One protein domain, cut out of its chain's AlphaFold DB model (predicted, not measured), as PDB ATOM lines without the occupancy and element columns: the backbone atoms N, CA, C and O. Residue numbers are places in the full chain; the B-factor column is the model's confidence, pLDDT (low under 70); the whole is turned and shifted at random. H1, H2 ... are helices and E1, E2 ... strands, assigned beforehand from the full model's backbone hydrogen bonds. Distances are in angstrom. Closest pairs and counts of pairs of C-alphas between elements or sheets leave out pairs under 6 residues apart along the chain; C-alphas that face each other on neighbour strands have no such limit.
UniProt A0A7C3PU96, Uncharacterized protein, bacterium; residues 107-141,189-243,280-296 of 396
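What this domain is: This is residues 107 to 141, 189 to 243 and 280 to 296 of the 396 residues of an uncharacterized protein of bacterium (UniProt A0A7C3PU96). Look for a small sandwich of two antiparallel sheets, two layers of strands face to face and crossed at 55 degrees; the four-stranded sheet is strongly twisted. Helix H2 lies beyond one end of this body and only grazes it, while the short H1 sits at its side. The 107 printed residues hold two named helices and seven named strands, in the order H1 E1 E2 E3 E4 E5 E6 E7 H2; the sheets run E1 E2 E3 and E4 E5 E6 E7. The class is mixed, helices and strands, and the whole is compact, with a radius of gyration of the C-alphas of 13.7 A and spans of 42 by 31 by 27 A.

How they stand to each other: Start with H1, residues 111 to 114, then E1, residues 117 to 123, and E2, residues 132 to 137. E1 and E2 form a hairpin, with N 118 and O 136 2.8 A apart. E3, residues 190 to 194, is antiparallel to E2 at 159 degrees, with N 133 and O 193 2.9 A apart. After a tight link come E4, residues 199 to 202, E5, residues 207 to 214, E6, residues 218 to 223, and E7, residues 232 to 235, a meander, each strand the antiparallel neighbour of the one before. Look there for N 200 and O 209 at 2.8 A, N 210 and O 222 at 2.9 A, and N 232 and O 221 at 2.8 A. E5 bends by 64 degrees at residue 211. Between the sheets, the closest C-alphas of E1 and E7, those of Tyr 119 and Leu 234, are 6.0 A apart. H1 only grazes both sheets, with residues 111 to 113. H2, residues 280 to 293, only grazes the sheet E4 E5 E6 E7, with residues 284 to 292, and is apart from E1, E2 and E3. Every O i to N i+4 pair in H2 is within hydrogen-bond range; H1 is too short for one.

Where its parts are: Find C-alpha 111 at (95.624, 87.205, 65.617), where H1 begins. From C-alpha 117 at (91.132, 93.636, 69.386), E1 runs 18.1 A; E2 spans 17.2 A, E3 14.0 A, E5 17.7 A and E6 16.7 A. H2 runs 20.0 A to C-alpha 293 at (100.632, 68.601, 78.283).

The domain as a whole: The two C-alphas farthest apart, those of Ala 141 and Glu 295, are 43.3 A apart. Residues 142 to 188 and 244 to 279 are not printed; the gaps between C-alphas are 13.4 A and 28.3 A. Of the links printed whole, none is long. Mean pLDDT of the printed part is 79.1; 17 residues are under 70, among them 237 to 243.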
ATOM      1  N   LEU A 107     105.744  87.821  75.237       77.62
ATOM      2  CA  LEU A 107     104.792  87.009  74.487       77.62
ATOM      3  C   LEU A 107     104.301  87.768  73.253       77.62
ATOM      4  O   LEU A 107     104.020  88.971  73.291       77.62
ATOM      5  N   LYS A 108     104.233  87.051  72.131       80.25
ATOM      6  CA  LYS A 108     104.030  87.676  70.824       80.25
ATOM      7  C   LYS A 108     102.616  88.258  70.703       80.25
ATOM      8  O   LYS A 108     101.670  87.647  71.210       80.25
ATOM      9  N   PRO A 109     102.450  89.380  69.978       76.69
ATOM     10  CA  PRO A 109     101.133  89.787  69.507       76.69
ATOM     11  C   PRO A 109     100.552  88.656  68.644       76.69
ATOM     12  O   PRO A 109     101.273  88.034  67.863       76.69
ATOM     13  N   GLY A 110      99.268  88.354  68.829       82.81
ATOM     14  CA  GLY A 110      98.561  87.288  68.106       82.81
ATOM     15  C   GLY A 110      97.399  87.806  67.266       82.81
ATOM     16  O   GLY A 110      97.119  89.005  67.266       82.81
ATOM     17  N   LYS A 111      96.685  86.888  66.598       84.06
ATOM     18  CA  LYS A 111      95.624  87.205  65.617       84.06
ATOM     19  C   LYS A 111      94.569  88.185  66.152       84.06
ATOM     20  O   LYS A 111      94.138  89.062  65.416       84.06
ATOM     21  N   LEU A 112      94.214  88.121  67.446       86.00
ATOM     22  CA  LEU A 112      93.275  89.088  68.040       86.00
ATOM     23  C   LEU A 112      93.796  90.533  67.917       86.00
ATOM     24  O   LEU A 112      93.038  91.431  67.570       86.00
ATOM     25  N   GLN A 113      95.093  90.766  68.140       84.56
ATOM     26  CA  GLN A 113      95.693  92.095  68.004       84.56
ATOM     27  C   GLN A 113      95.777  92.544  66.536       84.56
ATOM     28  O   GLN A 113      95.575  93.723  66.247       84.56
ATOM     29  N   GLU A 114      96.030  91.615  65.609       84.81
ATOM     30  CA  GLU A 114      96.037  91.870  64.157       84.81
ATOM     31  C   GLU A 114      94.640  92.252  63.636       84.81
ATOM     32  O   GLU A 114      94.500  93.165  62.824       84.81
ATOM     33  N   GLU A 115      93.591  91.624  64.170       83.38
ATOM     34  CA  GLU A 115      92.182  91.967  63.931       83.38
ATOM     35  C   GLU A 115      91.723  93.262  64.631       83.38
ATOM     36  O   GLU A 115      90.566  93.672  64.494       83.38
ATOM     37  N   GLY A 116      92.612  93.920  65.381       83.50
ATOM     38  CA  GLY A 116      92.340  95.174  66.077       83.50
ATOM     39  C   GLY A 116      91.660  95.025  67.438       83.50
ATOM     40  O   GLY A 116      91.220  96.034  67.993       83.50
ATOM     41  N   TRP A 117      91.564  93.817  68.001       88.06
ATOM     42  CA  TRP A 117      91.132  93.636  69.386       88.06
ATOM     43  C   TRP A 117      92.190  94.149  70.363       88.06
ATOM     44  O   TRP A 117      93.393  93.990  70.159       88.06
ATOM     45  N   TYR A 118      91.728  94.735  71.462       85.12
ATOM     46  CA  TYR A 118      92.555  95.166  72.579       85.12
ATOM     47  C   TYR A 118      91.915  94.763  73.908       85.12
ATOM     48  O   TYR A 118      90.690  94.666  74.044       85.12
ATOM     49  N   TYR A 119      92.771  94.522  74.897       86.44
ATOM     50  CA  TYR A 119      92.368  94.216  76.262       86.44
ATOM     51  C   TYR A 119      91.858  95.508  76.910       86.44
ATOM     52  O   TYR A 119      92.620  96.453  77.115       86.44
ATOM     53  N   ALA A 120      90.541  95.595  77.120       79.75
ATOM     54  CA  ALA A 120      89.856  96.850  77.431       79.75
ATOM     55  C   ALA A 120      89.590  97.021  78.931       79.75
ATOM     56  O   ALA A 120      89.762  98.118  79.464       79.75
ATOM     57  N   ALA A 121      89.225  95.939  79.620       77.00
ATOM     58  CA  ALA A 121      89.091  95.911  81.072       77.00
ATOM     59  C   ALA A 121      89.203  94.482  81.613       77.00
ATOM     60  O   ALA A 121      88.947  93.507  80.901       77.00
ATOM     61  N   TYR A 122      89.495  94.386  82.904       78.56
ATOM     62  CA  TYR A 122      89.376  93.164  83.682       78.56
ATOM     63  C   TYR A 122      88.843  93.480  85.082       78.56
ATOM     64  O   TYR A 122      88.959  94.604  85.567       78.56
ATOM     65  N   LEU A 123      88.247  92.482  85.730       77.19
ATOM     66  CA  LEU A 123      87.891  92.528  87.144       77.19
ATOM     67  C   LEU A 123      88.477  91.287  87.806       77.19
ATOM     68  O   LEU A 123      87.909  90.201  87.681       77.19
ATOM     69  N   MET A 124      89.617  91.445  88.485       73.38
ATOM     70  CA  MET A 124      90.177  90.381  89.318       73.38
ATOM     71  C   MET A 124      89.274  90.107  90.520       73.38
ATOM     72  O   MET A 124      88.652  91.008  91.087       73.38
ATOM     73  N   ARG A 125      89.245  88.838  90.916       67.25
ATOM     74  CA  ARG A 125      88.590  88.334  92.125       67.25
ATOM     75  C   ARG A 125      89.606  87.580  92.975       67.25
ATOM     76  O   ARG A 125      90.731  87.367  92.533       67.25
ATOM     77  N   GLU A 126      89.205  87.193  94.184       65.56
ATOM     78  CA  GLU A 126      90.048  86.412  95.103       65.56
ATOM     79  C   GLU A 126      90.592  85.137  94.433       65.56
ATOM     80  O   GLU A 126      91.775  84.832  94.567       65.56
ATOM     81  N   ASP A 127      89.761  84.463  93.630       72.25
ATOM     82  CA  ASP A 127      90.185  83.413  92.704       72.25
ATOM     83  C   ASP A 127      90.589  84.016  91.341       72.25
ATOM     84  O   ASP A 127      89.718  84.528  90.626       72.25
ATOM     85  N   PRO A 128      91.851  83.866  90.879       70.31
ATOM     86  CA  PRO A 128      92.289  84.370  89.571       70.31
ATOM     87  C   PRO A 128      91.506  83.796  88.382       70.31
ATOM     88  O   PRO A 128      91.403  84.436  87.336       70.31
ATOM     89  N   LEU A 129      90.917  82.604  88.535       76.50
ATOM     90  CA  LEU A 129      90.063  81.982  87.520       76.50
ATOM     91  C   LEU A 129      88.676  82.640  87.426       76.50
ATOM     92  O   LEU A 129      88.055  82.599  86.364       76.50
ATOM     93  N   ASP A 130      88.179  83.273  88.492       76.56
ATOM     94  CA  ASP A 130      86.910  84.011  88.448       76.56
ATOM     95  C   ASP A 130      87.070  85.440  87.897       76.56
ATOM     96  O   ASP A 130      86.090  86.180  87.808       76.56
ATOM     97  N   THR A 131      88.285  85.810  87.471       77.06
ATOM     98  CA  THR A 131      88.568  87.067  86.772       77.06
ATOM     99  C   THR A 131      87.692  87.199  85.530       77.06
ATOM    100  O   THR A 131      87.667  86.318  84.662       77.06
ATOM    101  N   PHE A 132      86.983  88.322  85.440       83.31
ATOM    102  CA  PHE A 132      86.185  88.700  84.278       83.31
ATOM    103  C   PHE A 132      87.029  89.553  83.330       83.31
ATOM    104  O   PHE A 132      87.718  90.462  83.782       83.31
ATOM    105  N   VAL A 133      86.963  89.280  82.030       86.69
ATOM    106  CA  VAL A 133      87.747  89.948  80.982       86.69
ATOM    107  C   VAL A 133      86.806  90.571  79.960       86.69
ATOM    108  O   VAL A 133      85.808  89.959  79.579       86.69
ATOM    109  N   ILE A 134      87.144  91.775  79.494       87.88
ATOM    110  CA  ILE A 134      86.474  92.465  78.391       87.88
ATOM    111  C   ILE A 134      87.509  92.787  77.311       87.88
ATOM    112  O   ILE A 134      88.466  93.531  77.556       87.88
ATOM    113  N   LEU A 135      87.291  92.268  76.101       89.00
ATOM    114  CA  LEU A 135      88.032  92.665  74.904       89.00
ATOM    115  C   LEU A 135      87.128  93.522  74.016       89.00
ATOM    116  O   LEU A 135      85.937  93.242  73.864       89.00
ATOM    117  N   ARG A 136      87.701  94.564  73.413       87.62
ATOM    118  CA  ARG A 136      87.019  95.437  72.449       87.62
ATOM    119  C   ARG A 136      87.791  95.474  71.148       87.62
ATOM    120  O   ARG A 136      89.015  95.410  71.168       87.62
ATOM    121  N   LYS A 137      87.097  95.626  70.030       87.12
ATOM    122  CA  LYS A 137      87.704  95.900  68.730       87.12
ATOM    123  C   LYS A 137      87.892  97.406  68.563       87.12
ATOM    124  O   LYS A 137      86.990  98.183  68.873       87.12
ATOM    125  N   LYS A 138      89.063  97.836  68.091       82.38
ATOM    126  CA  LYS A 138      89.278  99.217  67.641       82.38
ATOM    127  C   LYS A 138      88.434  99.443  66.388       82.38
ATOM    128  O   LYS A 138      88.418  98.596  65.497       82.38
ATOM    129  N   ASP A 139      87.756 100.587  66.310       75.50
ATOM    130  CA  ASP A 139      86.997 100.945  65.111       75.50
ATOM    131  C   ASP A 139      87.916 100.910  63.873       75.50
ATOM    132  O   ASP A 139      89.032 101.445  63.920       75.50
ATOM    133  N   PRO A 140      87.468 100.358  62.729       61.34
ATOM    134  CA  PRO A 140      88.286 100.287  61.516       61.34
ATOM    135  C   PRO A 140      88.657 101.675  60.965       61.34
ATOM    136  O   PRO A 140      89.619 101.803  60.212       61.34
ATOM    137  N   ALA A 141      87.942 102.728  61.377       60.47
ATOM    138  CA  ALA A 141      88.289 104.119  61.093       60.47
ATOM    139  C   ALA A 141      89.590 104.582  61.785       60.47
ATOM    140  O   ALA A 141      90.239 105.508  61.302       60.47
ATOM    141  N   ASP A 189      82.023  96.293  68.927       82.38
ATOM    142  CA  ASP A 189      82.481  94.907  68.892       82.38
ATOM    143  C   ASP A 189      83.211  94.617  70.211       82.38
ATOM    144  O   ASP A 189      84.411  94.831  70.364       82.38
ATOM    145  N   GLU A 190      82.434  94.197  71.203       86.19
ATOM    146  CA  GLU A 190      82.848  93.869  72.559       86.19
ATOM    147  C   GLU A 190      82.536  92.390  72.811       86.19
ATOM    148  O   GLU A 190      81.483  91.870  72.421       86.19
ATOM    149  N   ILE A 191      83.471  91.699  73.452       88.19
ATOM    150  CA  ILE A 191      83.283  90.354  73.994       88.19
ATOM    151  C   ILE A 191      83.687  90.350  75.458       88.19
ATOM    152  O   ILE A 191      84.597  91.069  75.873       88.19
ATOM    153  N   SER A 192      83.000  89.528  76.243       88.44
ATOM    154  CA  SER A 192      83.298  89.364  77.659       88.44
ATOM    155  C   SER A 192      83.129  87.918  78.104       88.44
ATOM    156  O   SER A 192      82.249  87.201  77.619       88.44
ATOM    157  N   PHE A 193      84.015  87.471  78.988       88.62
ATOM    158  CA  PHE A 193      84.123  86.081  79.431       88.62
ATOM    159  C   PHE A 193      84.860  85.997  80.777       88.62
ATOM    160  O   PHE A 193      85.516  86.954  81.188       88.62
ATOM    161  N   HIS A 194      84.767  84.859  81.471       86.81
ATOM    162  CA  HIS A 194      85.587  84.599  82.661       86.81
ATOM    163  C   HIS A 194      86.788  83.720  82.299       86.81
ATOM    164  O   HIS A 194      86.687  82.855  81.429       86.81
ATOM    165  N   VAL A 195      87.903  83.860  83.016       85.81
ATOM    166  CA  VAL A 195      89.104  83.028  82.799       85.81
ATOM    167  C   VAL A 195      88.801  81.528  82.984       85.81
ATOM    168  O   VAL A 195      89.206  80.714  82.153       85.81
ATOM    169  N   LYS A 196      87.989  81.165  83.989       86.31
ATOM    170  CA  LYS A 196      87.485  79.799  84.252       86.31
ATOM    171  C   LYS A 196      86.675  79.184  83.108       86.31
ATOM    172  O   LYS A 196      86.493  77.971  83.092       86.31
ATOM    173  N   ASP A 197      86.127  79.987  82.188       87.44
ATOM    174  CA  ASP A 197      85.395  79.430  81.048       87.44
ATOM    175  C   ASP A 197      86.359  78.712  80.087       87.44
ATOM    176  O   ASP A 197      85.907  77.816  79.378       87.44
ATOM    177  N   ARG A 198      87.672  79.020  80.125       86.69
ATOM    178  CA  ARG A 198      88.811  78.374  79.428       86.69
ATOM    179  C   ARG A 198      88.784  78.331  77.898       86.69
ATOM    180  O   ARG A 198      89.857  78.287  77.306       86.69
ATOM    181  N   CYS A 199      87.624  78.413  77.254       88.94
ATOM    182  CA  CYS A 199      87.474  78.786  75.848       88.94
ATOM    183  C   CYS A 199      86.462  79.917  75.706       88.94
ATOM    184  O   CYS A 199      85.576  80.089  76.547       88.94
ATOM    185  N   HIS A 200      86.579  80.642  74.603       89.50
ATOM    186  CA  HIS A 200      85.576  81.564  74.121       89.50
ATOM    187  C   HIS A 200      85.286  81.236  72.657       89.50
ATOM    188  O   HIS A 200      86.208  81.188  71.844       89.50
ATOM    189  N   ILE A 201      84.011  80.990  72.351       87.88
ATOM    190  CA  ILE A 201      83.521  80.673  71.009       87.88
ATOM    191  C   ILE A 201      82.390  81.656  70.692       87.88
ATOM    192  O   ILE A 201      81.330  81.601  71.319       87.88
ATOM    193  N   ASP A 202      82.626  82.548  69.732       85.94
ATOM    194  CA  ASP A 202      81.671  83.517  69.188       85.94
ATOM    195  C   ASP A 202      81.573  83.277  67.669       85.94
ATOM    196  O   ASP A 202      82.388  83.768  66.883       85.94
ATOM    197  N   GLU A 203      80.593  82.453  67.265       83.00
ATOM    198  CA  GLU A 203      80.329  82.083  65.861       83.00
ATOM    199  C   GLU A 203      80.014  83.313  64.991       83.00
ATOM    200  O   GLU A 203      80.390  83.341  63.820       83.00
ATOM    201  N   ASP A 204      79.366  84.338  65.559       79.56
ATOM    202  CA  ASP A 204      78.957  85.548  64.836       79.56
ATOM    203  C   ASP A 204      80.161  86.452  64.517       79.56
ATOM    204  O   ASP A 204      80.162  87.156  63.503       79.56
ATOM    205  N   LYS A 205      81.201  86.418  65.363       80.75
ATOM    206  CA  LYS A 205      82.453  87.173  65.177       80.75
ATOM    207  C   LYS A 205      83.605  86.347  64.603       80.75
ATOM    208  O   LYS A 205      84.656  86.916  64.315       80.75
ATOM    209  N   GLY A 206      83.417  85.039  64.420       82.81
ATOM    210  CA  GLY A 206      84.445  84.124  63.914       82.81
ATOM    211  C   GLY A 206      85.579  83.846  64.905       82.81
ATOM    212  O   GLY A 206      86.688  83.534  64.480       82.81
ATOM    213  N   LEU A 207      85.324  83.976  66.211       86.50
ATOM    214  CA  LEU A 207      86.337  83.804  67.254       86.50
ATOM    215  C   LEU A 207      86.193  82.438  67.928       86.50
ATOM    216  O   LEU A 207      85.173  82.172  68.557       86.50
ATOM    217  N   ASP A 208      87.233  81.608  67.857       89.75
ATOM    218  CA  ASP A 208      87.386  80.395  68.671       89.75
ATOM    219  C   ASP A 208      88.805  80.364  69.249       89.75
ATOM    220  O   ASP A 208      89.777  80.042  68.563       89.75
ATOM    221  N   PHE A 209      88.940  80.771  70.510       90.56
ATOM    222  CA  PHE A 209      90.224  80.786  71.203       90.56
ATOM    223  C   PHE A 209      90.107  80.262  72.630       90.56
ATOM    224  O   PHE A 209      89.052  80.242  73.265       90.56
ATOM    225  N   MET A 210      91.250  79.847  73.155       90.94
ATOM    226  CA  MET A 210      91.393  79.289  74.485       90.94
ATOM    227  C   MET A 210      92.131  80.266  75.406       90.94
ATOM    228  O   MET A 210      92.999  81.022  74.972       90.94
ATOM    229  N   ILE A 211      91.784  80.250  76.691       92.06
ATOM    230  CA  ILE A 211      92.185  81.246  77.690       92.06
ATOM    231  C   ILE A 211      93.193  80.625  78.667       92.06
ATOM    232  O   ILE A 211      92.868  79.672  79.384       92.06
ATOM    233  N   HIS A 212      94.409  81.175  78.717       89.69
ATOM    234  CA  HIS A 212      95.460  80.724  79.635       89.69
ATOM    235  C   HIS A 212      95.430  81.502  80.956       89.69
ATOM    236  O   HIS A 212      95.282  80.904  82.025       89.69
ATOM    237  N   SER A 213      95.521  82.829  80.884       87.12
ATOM    238  CA  SER A 213      95.504  83.718  82.046       87.12
ATOM    239  C   SER A 213      95.064  85.130  81.653       87.12
ATOM    240  O   SER A 213      95.081  85.507  80.481       87.12
ATOM    241  N   ALA A 214      94.660  85.912  82.649       86.75
ATOM    242  CA  ALA A 214      94.447  87.345  82.530       86.75
ATOM    243  C   ALA A 214      94.976  87.998  83.808       86.75
ATOM    244  O   ALA A 214      94.651  87.535  84.902       86.75
ATOM    245  N   ASP A 215      95.795  89.031  83.662       82.38
ATOM    246  CA  ASP A 215      96.372  89.796  84.765       82.38
ATOM    247  C   ASP A 215      96.252  91.309  84.497       82.38
ATOM    248  O   ASP A 215      95.590  91.734  83.543       82.38
ATOM    249  N   GLU A 216      96.857  92.132  85.357       77.44
ATOM    250  CA  GLU A 216      96.813  93.597  85.252       77.44
ATOM    251  C   GLU A 216      97.602  94.164  84.056       77.44
ATOM    252  O   GLU A 216      97.358  95.294  83.633       77.44
ATOM    253  N   LYS A 217      98.560  93.397  83.518       82.50
ATOM    254  CA  LYS A 217      99.472  93.787  82.434       82.50
ATOM    255  C   LYS A 217      99.004  93.268  81.070       82.50
ATOM    256  O   LYS A 217      99.229  93.931  80.054       82.50
ATOM    257  N   GLN A 218      98.430  92.065  81.018       88.50
ATOM    258  CA  GLN A 218      98.166  91.332  79.781       88.50
ATOM    259  C   GLN A 218      97.085  90.244  79.904       88.50
ATOM    260  O   GLN A 218      96.784  89.714  80.972       88.50
ATOM    261  N   PHE A 219      96.533  89.873  78.753       89.50
ATOM    262  CA  PHE A 219      95.651  88.728  78.565       89.50
ATOM    263  C   PHE A 219      96.341  87.684  77.677       89.50
ATOM    264  O   PHE A 219      96.764  88.018  76.567       89.50
ATOM    265  N   VAL A 220      96.454  86.436  78.144       90.75
ATOM    266  CA  VAL A 220      97.204  85.355  77.477       90.75
ATOM    267  C   VAL A 220      96.267  84.276  76.932       90.75
ATOM    268  O   VAL A 220      95.431  83.719  77.651       90.75
ATOM    269  N   TYR A 221      96.433  83.953  75.651       92.44
ATOM    270  CA  TYR A 221      95.541  83.081  74.885       92.44
ATOM    271  C   TYR A 221      96.282  82.320  73.770       92.44
ATOM    272  O   TYR A 221      97.449  82.570  73.487       92.44
ATOM    273  N   TRP A 222      95.594  81.367  73.145       91.12
ATOM    274  CA  TRP A 222      96.072  80.499  72.054       91.12
ATOM    275  C   TRP A 222      94.862  80.021  71.231       91.12
ATOM    276  O   TRP A 222      93.759  79.916  71.775       91.12
ATOM    277  N   PHE A 223      95.034  79.746  69.935       88.00
ATOM    278  CA  PHE A 223      93.967  79.202  69.080       88.00
ATOM    279  C   PHE A 223      94.067  77.679  68.965       88.00
ATOM    280  O   PHE A 223      95.167  77.124  68.964       88.00
ATOM    281  N   TYR A 224      92.925  77.008  68.796       78.81
ATOM    282  CA  TYR A 224      92.884  75.566  68.523       78.81
ATOM    283  C   TYR A 224      93.543  75.186  67.187       78.81
ATOM    284  O   TYR A 224      94.139  74.115  67.091       78.81
ATOM    285  N   ASP A 225      93.479  76.071  66.189       78.00
ATOM    286  CA  ASP A 225      94.056  75.852  64.855       78.00
ATOM    287  C   ASP A 225      95.592  75.849  64.832       78.00
ATOM    288  O   ASP A 225      96.190  75.402  63.853       78.00
ATOM    289  N   ASP A 226      96.253  76.355  65.879       76.56
ATOM    290  CA  ASP A 226      97.708  76.482  65.910       76.56
ATOM    291  C   ASP A 226      98.332  75.192  66.495       76.56
ATOM    292  O   ASP A 226      98.360  75.014  67.716       76.56
ATOM    293  N   PRO A 227      98.913  74.282  65.678       68.88
ATOM    294  CA  PRO A 227      99.358  72.959  66.143       68.88
ATOM    295  C   PRO A 227     100.535  73.033  67.125       68.88
ATOM    296  O   PRO A 227     100.777  72.109  67.896       68.88
ATOM    297  N   LYS A 228     101.270  74.151  67.095       77.00
ATOM    298  CA  LYS A 228     102.350  74.479  68.032       77.00
ATOM    299  C   LYS A 228     101.861  75.133  69.316       77.00
ATOM    300  O   LYS A 228     102.706  75.487  70.134       77.00
ATOM    301  N   ARG A 229     100.544  75.311  69.498       77.94
ATOM    302  CA  ARG A 229      99.961  75.743  70.772       77.94
ATOM    303  C   ARG A 229     100.615  77.038  71.291       77.94
ATOM    304  O   ARG A 229     100.944  77.172  72.465       77.94
ATOM    305  N   THR A 230     100.891  77.967  70.377       85.06
ATOM    306  CA  THR A 230     101.677  79.167  70.676       85.06
ATOM    307  C   THR A 230     100.859  80.123  71.535       85.06
ATOM    308  O   THR A 230      99.748  80.491  71.162       85.06
ATOM    309  N   LEU A 231     101.413  80.504  72.687       88.44
ATOM    310  CA  LEU A 231     100.815  81.510  73.557       88.44
ATOM    311  C   LEU A 231     101.055  82.905  72.974       88.44
ATOM    312  O   LEU A 231     102.181  83.279  72.639       88.44
ATOM    313  N   TYR A 232      99.976  83.668  72.885       89.88
ATOM    314  CA  TYR A 232      99.940  85.060  72.471       89.88
ATOM    315  C   TYR A 232      99.497  85.926  73.644       89.88
ATOM    316  O   TYR A 232      98.699  85.485  74.474       89.88
ATOM    317  N   ALA A 233      99.973  87.168  73.686       90.06
ATOM    318  CA  ALA A 233      99.543  88.147  74.678       90.06
ATOM    319  C   ALA A 233      98.897  89.368  74.020       90.06
ATOM    320  O   ALA A 233      99.384  89.901  73.024       90.06
ATOM    321  N   LEU A 234      97.802  89.831  74.618       88.88
ATOM    322  CA  LEU A 234      97.229  91.154  74.404       88.88
ATOM    323  C   LEU A 234      97.612  92.029  75.597       88.88
ATOM    324  O   LEU A 234      97.142  91.794  76.710       88.88
ATOM    325  N   LYS A 235      98.468  93.031  75.376       85.25
ATOM    326  CA  LYS A 235      98.863  93.977  76.430       85.25
ATOM    327  C   LYS A 235      97.693  94.876  76.829       85.25
ATOM    328  O   LYS A 235      96.854  95.228  76.000       85.25
ATOM    329  N   TYR A 236      97.659  95.253  78.101       81.12
ATOM    330  CA  TYR A 236      96.649  96.145  78.638       81.12
ATOM    331  C   TYR A 236      96.983  97.603  78.274       81.12
ATOM    332  O   TYR A 236      97.968  98.164  78.747       81.12
ATOM    333  N   GLU A 237      96.210  98.203  77.357       67.25
ATOM    334  CA  GLU A 237      96.509  99.529  76.775       67.25
ATOM    335  C   GLU A 237      95.842 100.714  77.505       67.25
ATOM    336  O   GLU A 237      96.149 101.868  77.203       67.25
ATOM    337  N   ALA A 238      94.919 100.462  78.437       58.41
ATOM    338  CA  ALA A 238      94.170 101.500  79.149       58.41
ATOM    339  C   ALA A 238      94.507 101.502  80.650       58.41
ATOM    340  O   ALA A 238      94.734 100.442  81.213       58.41
ATOM    341  N   PRO A 239      94.497 102.647  81.349       41.53
ATOM    342  CA  PRO A 239      94.497 102.651  82.810       41.53
ATOM    343  C   PRO A 239      93.077 102.343  83.326       41.53
ATOM    344  O   PRO A 239      92.223 103.231  83.337       41.53
ATOM    345  N   SER A 240      92.796 101.099  83.737       40.69
ATOM    346  CA  SER A 240      91.494 100.742  84.327       40.69
ATOM    347  C   SER A 240      91.266 101.399  85.679       40.69
ATOM    348  O   SER A 240      92.067 101.294  86.607       40.69
ATOM    349  N   GLU A 241      90.070 101.957  85.813       40.16
ATOM    350  CA  GLU A 241      89.416 102.259  87.076       40.16
ATOM    351  C   GLU A 241      89.206 100.949  87.869       40.16
ATOM    352  O   GLU A 241      88.329 100.145  87.549       40.16
ATOM    353  N   TYR A 242      90.047 100.700  88.882       38.78
ATOM    354  CA  TYR A 242      89.954  99.516  89.743       38.78
ATOM    355  C   TYR A 242      88.673  99.548  90.580       38.78
ATOM    356  O   TYR A 242      88.651 100.091  91.687       38.78
ATOM    357  N   MET A 243      87.614  98.891  90.107       39.66
ATOM    358  CA  MET A 243      86.458  98.592  90.947       39.66
ATOM    359  C   MET A 243      86.767  97.378  91.834       39.66
ATOM    360  O   MET A 243      86.271  96.276  91.600       39.66
ATOM    361  N   PHE A 280      81.637  70.798  86.319       64.44
ATOM    362  CA  PHE A 280      81.932  71.280  84.962       64.44
ATOM    363  C   PHE A 280      83.254  72.056  84.876       64.44
ATOM    364  O   PHE A 280      84.065  71.797  83.990       64.44
ATOM    365  N   ASN A 281      83.499  72.973  85.821       65.88
ATOM    366  CA  ASN A 281      84.739  73.752  85.849       65.88
ATOM    367  C   ASN A 281      85.955  72.859  86.154       65.88
ATOM    368  O   ASN A 281      86.994  73.015  85.527       65.88
ATOM    369  N   ALA A 282      85.828  71.894  87.072       70.25
ATOM    370  CA  ALA A 282      86.922  70.986  87.420       70.25
ATOM    371  C   ALA A 282      87.296  70.064  86.245       70.25
ATOM    372  O   ALA A 282      88.477  69.867  85.973       70.25
ATOM    373  N   ALA A 283      86.298  69.567  85.504       73.81
ATOM    374  CA  ALA A 283      86.516  68.807  84.275       73.81
ATOM    375  C   ALA A 283      87.197  69.656  83.184       73.81
ATOM    376  O   ALA A 283      88.141  69.188  82.554       73.81
ATOM    377  N   ARG A 284      86.782  70.921  83.008       73.06
ATOM    378  CA  ARG A 284      87.424  71.874  82.083       73.06
ATOM    379  C   ARG A 284      88.875  72.185  82.442       73.06
ATOM    380  O   ARG A 284      89.700  72.269  81.540       73.06
ATOM    381  N   GLU A 285      89.195  72.364  83.723       78.94
ATOM    382  CA  GLU A 285      90.576  72.583  84.179       78.94
ATOM    383  C   GLU A 285      91.462  71.349  83.956       78.94
ATOM    384  O   GLU A 285      92.661  71.489  83.722       78.94
ATOM    385  N   LEU A 286      90.889  70.143  84.023       80.75
ATOM    386  CA  LEU A 286      91.597  68.894  83.750       80.75
ATOM    387  C   LEU A 286      91.855  68.724  82.243       80.75
ATOM    388  O   LEU A 286      93.014  68.609  81.854       80.75
ATOM    389  N   GLU A 287      90.824  68.859  81.402       78.81
ATOM    390  CA  GLU A 287      90.949  68.891  79.930       78.81
ATOM    391  C   GLU A 287      91.947  69.973  79.475       78.81
ATOM    392  O   GLU A 287      92.763  69.758  78.580       78.81
ATOM    393  N   TYR A 288      91.934  71.146  80.119       78.94
ATOM    394  CA  TYR A 288      92.882  72.221  79.830       78.94
ATOM    395  C   TYR A 288      94.339  71.817  80.106       78.94
ATOM    396  O   TYR A 288      95.225  72.142  79.312       78.94
ATOM    397  N   LYS A 289      94.592  71.087  81.199       82.94
ATOM    398  CA  LYS A 289      95.928  70.584  81.557       82.94
ATOM    399  C   LYS A 289      96.392  69.462  80.631       82.94
ATOM    400  O   LYS A 289      97.543  69.502  80.210       82.94
ATOM    401  N   GLU A 290      95.514  68.527  80.270       83.56
ATOM    402  CA  GLU A 290      95.792  67.478  79.271       83.56
ATOM    403  C   GLU A 290      96.182  68.107  77.922       83.56
ATOM    404  O   GLU A 290      97.241  67.812  77.361       83.56
ATOM    405  N   LEU A 291      95.398  69.092  77.465       80.75
ATOM    406  CA  LEU A 291      95.708  69.877  76.272       80.75
ATOM    407  C   LEU A 291      97.066  70.588  76.383       80.75
ATOM    408  O   LEU A 291      97.834  70.552  75.423       80.75
ATOM    409  N   LEU A 292      97.383  71.223  77.516       80.69
ATOM    410  CA  LEU A 292      98.678  71.889  77.718       80.69
ATOM    411  C   LEU A 292      99.853  70.892  77.711       80.69
ATOM    412  O   LEU A 292     100.911  71.206  77.171       80.69
ATOM    413  N   ALA A 293      99.655  69.691  78.263       80.31
ATOM    414  CA  ALA A 293     100.632  68.601  78.283       80.31
ATOM    415  C   ALA A 293     100.814  67.907  76.917       80.31
ATOM    416  O   ALA A 293     101.775  67.166  76.721       80.31
ATOM    417  N   GLY A 294      99.913  68.151  75.960       65.69
ATOM    418  CA  GLY A 294      99.942  67.555  74.623       65.69
ATOM    419  C   GLY A 294      99.215  66.209  74.505       65.69
ATOM    420  O   GLY A 294      99.106  65.683  73.394       65.69
ATOM    421  N   GLU A 295      98.656  65.679  75.594       59.88
ATOM    422  CA  GLU A 295      97.803  64.489  75.573       59.88
ATOM    423  C   GLU A 295      96.386  64.874  75.117       59.88
ATOM    424  O   GLU A 295      95.657  65.583  75.803       59.88
ATOM    425  N   GLY A 296      95.995  64.447  73.912       54.47
ATOM    426  CA  GLY A 296      94.662  64.747  73.358       54.47
ATOM    427  C   GLY A 296      94.559  64.776  71.829       54.47
ATOM    428  O   GLY A 296      93.623  65.362  71.288       54.47
TER     429      GLY A 296